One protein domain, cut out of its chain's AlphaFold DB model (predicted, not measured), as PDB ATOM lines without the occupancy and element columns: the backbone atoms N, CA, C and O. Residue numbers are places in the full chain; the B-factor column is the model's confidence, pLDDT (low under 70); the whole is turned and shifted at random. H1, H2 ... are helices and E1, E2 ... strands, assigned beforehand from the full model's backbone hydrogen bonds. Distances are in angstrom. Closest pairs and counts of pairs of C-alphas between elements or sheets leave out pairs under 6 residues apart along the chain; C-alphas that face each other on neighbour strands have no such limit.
ATOM      1  N   ALA A  16      94.403 -51.188 295.319       86.44
ATOM      2  CA  ALA A  16      93.072 -51.766 295.364       86.44
ATOM      3  C   ALA A  16      92.045 -50.638 295.219       86.44
ATOM      4  O   ALA A  16      92.218 -49.541 295.761       86.44
ATOM      5  N   LYS A  17      90.969 -50.885 294.472       91.44
ATOM      6  CA  LYS A  17      89.855 -49.949 294.311       91.44
ATOM      7  C   LYS A  17      88.552 -50.719 294.459       91.44
ATOM      8  O   LYS A  17      88.307 -51.633 293.682       91.44
ATOM      9  N   LEU A  18      87.710 -50.284 295.390       90.31
ATOM     10  CA  LEU A  18      86.336 -50.752 295.525       90.31
ATOM     11  C   LEU A  18      85.395 -49.627 295.094       90.31
ATOM     12  O   LEU A  18      85.596 -48.455 295.430       90.31
ATOM     13  N   THR A  19      84.402 -49.951 294.274       89.94
ATOM     14  CA  THR A  19      83.350 -49.020 293.854       89.94
ATOM     15  C   THR A  19      82.034 -49.776 293.822       89.94
ATOM     16  O   THR A  19      81.961 -50.822 293.187       89.94
ATOM     17  N   ILE A  20      81.038 -49.257 294.534       87.38
ATOM     18  CA  ILE A  20      79.703 -49.843 294.658       87.38
ATOM     19  C   ILE A  20      78.722 -48.874 294.014       87.38
ATOM     20  O   ILE A  20      78.795 -47.664 294.254       87.38
ATOM     21  N   PHE A  21      77.837 -49.419 293.189       87.69
ATOM     22  CA  PHE A  21      76.849 -48.676 292.421       87.69
ATOM     23  C   PHE A  21      75.443 -49.006 292.901       87.69
ATOM     24  O   PHE A  21      75.204 -50.107 293.398       87.69
ATOM     25  N   ASP A  22      74.527 -48.061 292.720       81.38
ATOM     26  CA  ASP A  22      73.111 -48.261 293.004       81.38
ATOM     27  C   ASP A  22      72.442 -49.066 291.886       81.38
ATOM     28  O   ASP A  22      72.507 -48.676 290.718       81.38
ATOM     29  N   TRP A  23      71.848 -50.212 292.244       68.69
ATOM     30  CA  TRP A  23      70.893 -50.993 291.439       68.69
ATOM     31  C   TRP A  23      71.212 -51.104 289.929       68.69
ATOM     32  O   TRP A  23      70.329 -51.043 289.075       68.69
ATOM     33  N   GLY A  24      72.491 -51.301 289.584       60.16
ATOM     34  CA  GLY A  24      72.941 -51.650 288.230       60.16
ATOM     35  C   GLY A  24      73.317 -50.490 287.300       60.16
ATOM     36  O   GLY A  24      73.769 -50.756 286.187       60.16
ATOM     37  N   TRP A  25      73.217 -49.227 287.728       65.44
ATOM     38  CA  TRP A  25      73.581 -48.083 286.882       65.44
ATOM     39  C   TRP A  25      74.952 -47.528 287.275       65.44
ATOM     40  O   TRP A  25      75.145 -46.998 288.369       65.44
ATOM     41  N   ALA A  26      75.918 -47.615 286.355       67.12
ATOM     42  CA  ALA A  26      77.299 -47.165 286.567       67.12
ATOM     43  C   ALA A  26      77.436 -45.655 286.871       67.12
ATOM     44  O   ALA A  26      78.512 -45.195 287.254       67.12
ATOM     45  N   GLU A  27      76.364 -44.883 286.698       72.31
ATOM     46  CA  GLU A  27      76.324 -43.439 286.931       72.31
ATOM     47  C   GLU A  27      76.144 -43.088 288.418       72.31
ATOM     48  O   GLU A  27      76.660 -42.067 288.873       72.31
ATOM     49  N   ASN A  28      75.530 -43.976 289.212       79.12
ATOM     50  CA  ASN A  28      75.207 -43.719 290.616       79.12
ATOM     51  C   ASN A  28      76.175 -44.445 291.550       79.12
ATOM     52  O   ASN A  28      75.935 -45.565 291.999       79.12
ATOM     53  N   VAL A  29      77.307 -43.800 291.842       83.31
ATOM     54  CA  VAL A  29      78.311 -44.325 292.779       83.31
ATOM     55  C   VAL A  29      77.860 -44.085 294.222       83.31
ATOM     56  O   VAL A  29      77.906 -42.954 294.699       83.31
ATOM     57  N   ILE A  30      77.512 -45.155 294.941       85.50
ATOM     58  CA  ILE A  30      77.157 -45.102 296.372       85.50
ATOM     59  C   ILE A  30      78.416 -45.080 297.240       85.50
ATOM     60  O   ILE A  30      78.483 -44.404 298.265       85.50
ATOM     61  N   TYR A  31      79.440 -45.838 296.846       86.75
ATOM     62  CA  TYR A  31      80.661 -45.962 297.631       86.75
ATOM     63  C   TYR A  31      81.875 -46.091 296.728       86.75
ATOM     64  O   TYR A  31      81.860 -46.810 295.730       86.75
ATOM     65  N   LYS A  32      82.960 -45.403 297.083       90.94
ATOM     66  CA  LYS A  32      84.218 -45.467 296.344       90.94
ATOM     67  C   LYS A  32      85.389 -45.273 297.281       90.94
ATOM     68  O   LYS A  32      85.538 -44.223 297.897       90.94
ATOM     69  N   ILE A  33      86.277 -46.252 297.294       91.50
ATOM     70  CA  ILE A  33      87.507 -46.204 298.073       91.50
ATOM     71  C   ILE A  33      88.664 -46.735 297.229       91.50
ATOM     72  O   ILE A  33      88.516 -47.643 296.409       91.50
ATOM     73  N   LYS A  34      89.830 -46.114 297.395       91.38
ATOM     74  CA  LYS A  34      91.103 -46.551 296.820       91.38
ATOM     75  C   LYS A  34      92.101 -46.726 297.956       91.38
ATOM     76  O   LYS A  34      92.202 -45.845 298.809       91.38
ATOM     77  N   ALA A  35      92.836 -47.828 297.929       89.94
ATOM     78  CA  ALA A  35      93.870 -48.154 298.897       89.94
ATOM     79  C   ALA A  35      95.185 -48.442 298.174       89.94
ATOM     80  O   ALA A  35      95.213 -49.142 297.157       89.94
ATOM     81  N   ARG A  36      96.280 -47.900 298.697       87.69
ATOM     82  CA  ARG A  36      97.644 -48.293 298.324       87.69
ATOM     83  C   ARG A  36      98.078 -49.510 299.140       87.69
ATOM     84  O   ARG A  36      97.519 -49.780 300.195       87.69
ATOM     85  N   GLN A  37      99.128 -50.197 298.695       84.06
ATOM     86  CA  GLN A  37      99.664 -51.391 299.364       84.06
ATOM     87  C   GLN A  37      99.947 -51.219 300.873       84.06
ATOM     88  O   GLN A  37      99.770 -52.162 301.637       84.06
ATOM     89  N   HIS A  38     100.372 -50.033 301.323       85.19
ATOM     90  CA  HIS A  38     100.652 -49.759 302.741       85.19
ATOM     91  C   HIS A  38      99.409 -49.359 303.555       85.19
ATOM     92  O   HIS A  38      99.472 -49.290 304.778       85.19
ATOM     93  N   GLU A  39      98.267 -49.111 302.912       87.31
ATOM     94  CA  GLU A  39      97.037 -48.655 303.567       87.31
ATOM     95  C   GLU A  39      96.158 -49.847 303.968       87.31
ATOM     96  O   GLU A  39      95.038 -50.013 303.480       87.31
ATOM     97  N   LYS A  40      96.674 -50.695 304.871       87.56
ATOM     98  CA  LYS A  40      95.982 -51.917 305.319       87.56
ATOM     99  C   LYS A  40      94.588 -51.634 305.887       87.56
ATOM    100  O   LYS A  40      93.658 -52.369 305.578       87.56
ATOM    101  N   SER A  41      94.428 -50.550 306.651       91.94
ATOM    102  CA  SER A  41      93.140 -50.145 307.235       91.94
ATOM    103  C   SER A  41      92.058 -49.937 306.175       91.94
ATOM    104  O   SER A  41      90.951 -50.440 306.321       91.94
ATOM    105  N   LYS A  42      92.390 -49.285 305.055       91.12
ATOM    106  CA  LYS A  42      91.456 -49.112 303.933       91.12
ATOM    107  C   LYS A  42      91.100 -50.441 303.274       91.12
ATOM    108  O   LYS A  42      89.977 -50.596 302.814       91.12
ATOM    109  N   GLY A  43      92.040 -51.386 303.231       89.12
ATOM    110  CA  GLY A  43      91.774 -52.751 302.774       89.12
ATOM    111  C   GLY A  43      90.770 -53.478 303.670       89.12
ATOM    112  O   GLY A  43      89.832 -54.080 303.161       89.12
ATOM    113  N   VAL A  44      90.911 -53.360 304.993       90.75
ATOM    114  CA  VAL A  44      89.951 -53.931 305.955       90.75
ATOM    115  C   VAL A  44      88.566 -53.305 305.781       90.75
ATOM    116  O   VAL A  44      87.593 -54.032 305.610       90.75
ATOM    117  N   MET A  45      88.487 -51.974 305.678       92.44
ATOM    118  CA  MET A  45      87.218 -51.273 305.436       92.44
ATOM    119  C   MET A  45      86.541 -51.698 304.125       92.44
ATOM    120  O   MET A  45      85.318 -51.760 304.048       92.44
ATOM    121  N   MET A  46      87.317 -51.994 303.073       92.88
ATOM    122  CA  MET A  46      86.759 -52.528 301.826       92.88
ATOM    123  C   MET A  46      86.085 -53.884 302.052       92.88
ATOM    124  O   MET A  46      84.996 -54.105 301.533       92.88
ATOM    125  N   LEU A  47      86.719 -54.779 302.815       90.31
ATOM    126  CA  LEU A  47      86.171 -56.105 303.108       90.31
ATOM    127  C   LEU A  47      84.898 -56.012 303.948       90.31
ATOM    128  O   LEU A  47      83.912 -56.667 303.624       90.31
ATOM    129  N   GLU A  48      84.901 -55.172 304.983       90.81
ATOM    130  CA  GLU A  48      83.712 -54.897 305.799       90.81
ATOM    131  C   GLU A  48      82.570 -54.372 304.931       90.81
ATOM    132  O   GLU A  48      81.459 -54.898 304.987       90.81
ATOM    133  N   LYS A  49      82.860 -53.420 304.033       91.12
ATOM    134  CA  LYS A  49      81.823 -52.851 303.173       91.12
ATOM    135  C   LYS A  49      81.235 -53.864 302.192       91.12
ATOM    136  O   LYS A  49      80.042 -53.813 301.912       91.12
ATOM    137  N   ILE A  50      82.052 -54.782 301.677       89.38
ATOM    138  CA  ILE A  50      81.576 -55.887 300.833       89.38
ATOM    139  C   ILE A  50      80.642 -56.792 301.639       89.38
ATOM    140  O   ILE A  50      79.548 -57.092 301.165       89.38
ATOM    141  N   LYS A  51      81.031 -57.182 302.858       89.38
ATOM    142  CA  LYS A  51      80.182 -58.020 303.717       89.38
ATOM    143  C   LYS A  51      78.831 -57.365 303.991       89.38
ATOM    144  O   LYS A  51      77.811 -58.018 303.821       89.38
ATOM    145  N   GLU A  52      78.827 -56.075 304.325       88.25
ATOM    146  CA  GLU A  52      77.594 -55.308 304.536       88.25
ATOM    147  C   GLU A  52      76.695 -55.286 303.295       88.25
ATOM    148  O   GLU A  52      75.504 -55.568 303.391       88.25
ATOM    149  N   VAL A  53      77.248 -54.942 302.125       87.12
ATOM    150  CA  VAL A  53      76.453 -54.751 300.899       87.12
ATOM    151  C   VAL A  53      75.848 -56.056 300.393       87.12
ATOM    152  O   VAL A  53      74.727 -56.048 299.894       87.12
ATOM    153  N   PHE A  54      76.572 -57.165 300.520       84.06
ATOM    154  CA  PHE A  54      76.101 -58.473 300.070       84.06
ATOM    155  C   PHE A  54      75.400 -59.278 301.170       84.06
ATOM    156  O   PHE A  54      74.998 -60.408 300.914       84.06
ATOM    157  N   GLY A  55      75.246 -58.718 302.376       84.69
ATOM    158  CA  GLY A  55      74.603 -59.401 303.500       84.69
ATOM    159  C   GLY A  55      75.332 -60.674 303.941       84.69
ATOM    160  O   GLY A  55      74.681 -61.602 304.406       84.69
ATOM    161  N   ILE A  56      76.659 -60.730 303.767       83.38
ATOM    162  CA  ILE A  56      77.467 -61.902 304.125       83.38
ATOM    163  C   ILE A  56      77.561 -61.962 305.647       83.38
ATOM    164  O   ILE A  56      78.282 -61.163 306.262       83.38
ATOM    165  N   ASN A  57      76.857 -62.915 306.249       81.19
ATOM    166  CA  ASN A  57      76.845 -63.094 307.691       81.19
ATOM    167  C   ASN A  57      78.008 -63.982 308.145       81.19
ATOM    168  O   ASN A  57      78.592 -64.739 307.373       81.19
ATOM    169  N   SER A  58      78.349 -63.906 309.433       73.88
ATOM    170  CA  SER A  58      79.377 -64.773 310.025       73.88
ATOM    171  C   SER A  58      79.038 -66.259 309.888       73.88
ATOM    172  O   SER A  58      79.933 -67.066 309.687       73.88
ATOM    173  N   PHE A  59      77.748 -66.601 309.931       72.81
ATOM    174  CA  PHE A  59      77.272 -67.970 309.747       72.81
ATOM    175  C   PHE A  59      77.597 -68.519 308.352       72.81
ATOM    176  O   PHE A  59      78.135 -69.617 308.257       72.81
ATOM    177  N   ASP A  60      77.369 -67.728 307.297       73.06
ATOM    178  CA  ASP A  60      77.670 -68.122 305.911       73.06
ATOM    179  C   ASP A  60      79.178 -68.357 305.716       73.06
ATOM    180  O   ASP A  60      79.606 -69.244 304.981       73.06
ATOM    181  N   VAL A  61      80.002 -67.562 306.409       74.50
ATOM    182  CA  VAL A  61      81.464 -67.697 306.381       74.50
ATOM    183  C   VAL A  61      81.911 -68.989 307.066       74.50
ATOM    184  O   VAL A  61      82.782 -69.686 306.549       74.50
ATOM    185  N   ASP A  62      81.329 -69.319 308.216       76.19
ATOM    186  CA  ASP A  62      81.690 -70.520 308.971       76.19
ATOM    187  C   ASP A  62      81.252 -71.807 308.261       76.19
ATOM    188  O   ASP A  62      81.967 -72.811 308.316       76.19
ATOM    189  N   GLU A  63      80.105 -71.786 307.583       77.38
ATOM    190  CA  GLU A  63      79.623 -72.901 306.763       77.38
ATOM    191  C   GLU A  63      80.537 -73.133 305.554       77.38
ATOM    192  O   GLU A  63      81.063 -74.236 305.394       77.38
ATOM    193  N   TYR A  64      80.856 -72.078 304.796       79.19
ATOM    194  CA  TYR A  64      81.794 -72.166 303.670       79.19
ATOM    195  C   TYR A  64      83.177 -72.683 304.094       79.19
ATOM    196  O   TYR A  64      83.758 -73.541 303.431       79.19
ATOM    197  N   ASN A  65      83.712 -72.198 305.220       80.31
ATOM    198  CA  ASN A  65      85.024 -72.634 305.706       80.31
ATOM    199  C   ASN A  65      85.040 -74.126 306.066       80.31
ATOM    200  O   ASN A  65      86.049 -74.795 305.837       80.31
ATOM    201  N   LYS A  66      83.944 -74.658 306.623       82.25
ATOM    202  CA  LYS A  66      83.817 -76.098 306.897       82.25
ATOM    203  C   LYS A  66      83.772 -76.900 305.604       82.25
ATOM    204  O   LYS A  66      84.506 -77.877 305.484       82.25
ATOM    205  N   GLU A  67      82.973 -76.465 304.632       77.38
ATOM    206  CA  GLU A  67      82.892 -77.119 303.323       77.38
ATOM    207  C   GLU A  67      84.246 -77.134 302.599       77.38
ATOM    208  O   GLU A  67      84.638 -78.161 302.039       77.38
ATOM    209  N   GLU A  68      84.995 -76.027 302.637       79.12
ATOM    210  CA  GLU A  68      86.333 -75.948 302.044       79.12
ATOM    211  C   GLU A  68      87.304 -76.923 302.725       79.12
ATOM    212  O   GLU A  68      88.035 -77.646 302.040       79.12
ATOM    213  N   LEU A  69      87.286 -76.980 304.062       79.31
ATOM    214  CA  LEU A  69      88.126 -77.888 304.840       79.31
ATOM    215  C   LEU A  69      87.824 -79.354 304.495       79.31
ATOM    216  O   LEU A  69      88.739 -80.118 304.186       79.31
ATOM    217  N   GLU A  70      86.542 -79.728 304.443       80.06
ATOM    218  CA  GLU A  70      86.110 -81.070 304.040       80.06
ATOM    219  C   GLU A  70      86.538 -81.413 302.607       80.06
ATOM    220  O   GLU A  70      86.871 -82.562 302.297       80.06
ATOM    221  N   LEU A  71      86.518 -80.434 301.698       76.06
ATOM    222  CA  LEU A  71      86.946 -80.632 300.317       76.06
ATOM    223  C   LEU A  71      88.459 -80.880 300.238       76.06
ATOM    224  O   LEU A  71      88.898 -81.767 299.499       76.06
ATOM    225  N   GLN A  72      89.249 -80.139 301.018       74.12
ATOM    226  CA  GLN A  72      90.696 -80.334 301.126       74.12
ATOM    227  C   GLN A  72      91.040 -81.705 301.725       74.12
ATOM    228  O   GLN A  72      91.907 -82.402 301.188       74.12
ATOM    229  N   GLU A  73      90.331 -82.133 302.770       74.94
ATOM    230  CA  GLU A  73      90.493 -83.462 303.372       74.94
ATOM    231  C   GLU A  73      90.149 -84.579 302.375       74.94
ATOM    232  O   GLU A  73      90.956 -85.487 302.158       74.94
ATOM    233  N   LYS A  74      89.027 -84.463 301.650       71.38
ATOM    234  CA  LYS A  74      88.648 -85.411 300.583       71.38
ATOM    235  C   LYS A  74      89.683 -85.476 299.457       71.38
ATOM    236  O   LYS A  74      89.892 -86.541 298.870       71.38
ATOM    237  N   ILE A  75      90.323 -84.359 299.110       69.94
ATOM    238  CA  ILE A  75      91.431 -84.346 298.143       69.94
ATOM    239  C   ILE A  75      92.639 -85.084 298.725       69.94
ATOM    240  O   ILE A  75      93.230 -85.914 298.031       69.94
ATOM    241  N   HIS A  76      92.983 -84.828 299.987       60.66
ATOM    242  CA  HIS A  76      94.114 -85.468 300.654       60.66
ATOM    243  C   HIS A  76      93.949 -86.994 300.739       60.66
ATOM    244  O   HIS A  76      94.871 -87.731 300.389       60.66
ATOM    245  N   GLU A  77      92.757 -87.479 301.096       63.09
ATOM    246  CA  GLU A  77      92.441 -88.913 301.157       63.09
ATOM    247  C   GLU A  77      92.517 -89.617 299.793       63.09
ATOM    248  O   GLU A  77      92.911 -90.786 299.708       63.09
ATOM    249  N   LYS A  78      92.158 -88.919 298.707       60.31
ATOM    250  CA  LYS A  78      92.199 -89.472 297.343       60.31
ATOM    251  C   LYS A  78      93.621 -89.647 296.816       60.31
ATOM    252  O   LYS A  78      93.851 -90.525 295.982       60.31
ATOM    253  N   VAL A  79      94.589 -88.872 297.301       60.31
ATOM    254  CA  VAL A  79      95.992 -89.005 296.881       60.31
ATOM    255  C   VAL A  79      96.690 -90.080 297.720       60.31
ATOM    256  O   VAL A  79      97.587 -89.817 298.521       60.31
TER     257      VAL A  79
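What this domain is: This is residues 16 to 79 of the 98 residues of an uncharacterized protein of marine sediment metagenome (UniProt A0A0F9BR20). A two-stranded hairpin, E1 and E2, has helix H1 packed over one face, and the longer helix H2 sticks out from this small body as a free arm. The printed part has 64 residues with two named strands and two named helices, in the order E1, E2, H1, H2; the class is mixed. It is extended, with a radius of gyration of the C-alphas of 16.8 A and spans of 49 by 31 by 20 A.

How they stand to each other: E1, residues 16 to 21, and E2, residues 29 to 36, form an antiparallel hairpin; N 18 and O 33, 2.9 A apart, are within hydrogen-bond range. The closest C-alphas of E2 and H1, residues 40 to 54, are those of Ala 35 and Lys 42, 5.7 A. H2, residues 58 to 78, is apart from E1, E2 and H1. In H1 and H2 every O i to N i+4 pair is within hydrogen-bond range.

Where its parts are: E1 measures 16.8 A from C-alpha 16 at (93.072, -51.766, 295.364), E2 20.5 A, H1 21.6 A, and H2 30.6 A to C-alpha 78 at (92.199, -89.472, 297.343).

The domain as a whole: The C-alphas farthest apart, Glu 27 and Val 79, are 50.6 A apart. The printed part has no cut and no long link. Residues 23 to 26 and 75 to 79 have pLDDT under 70.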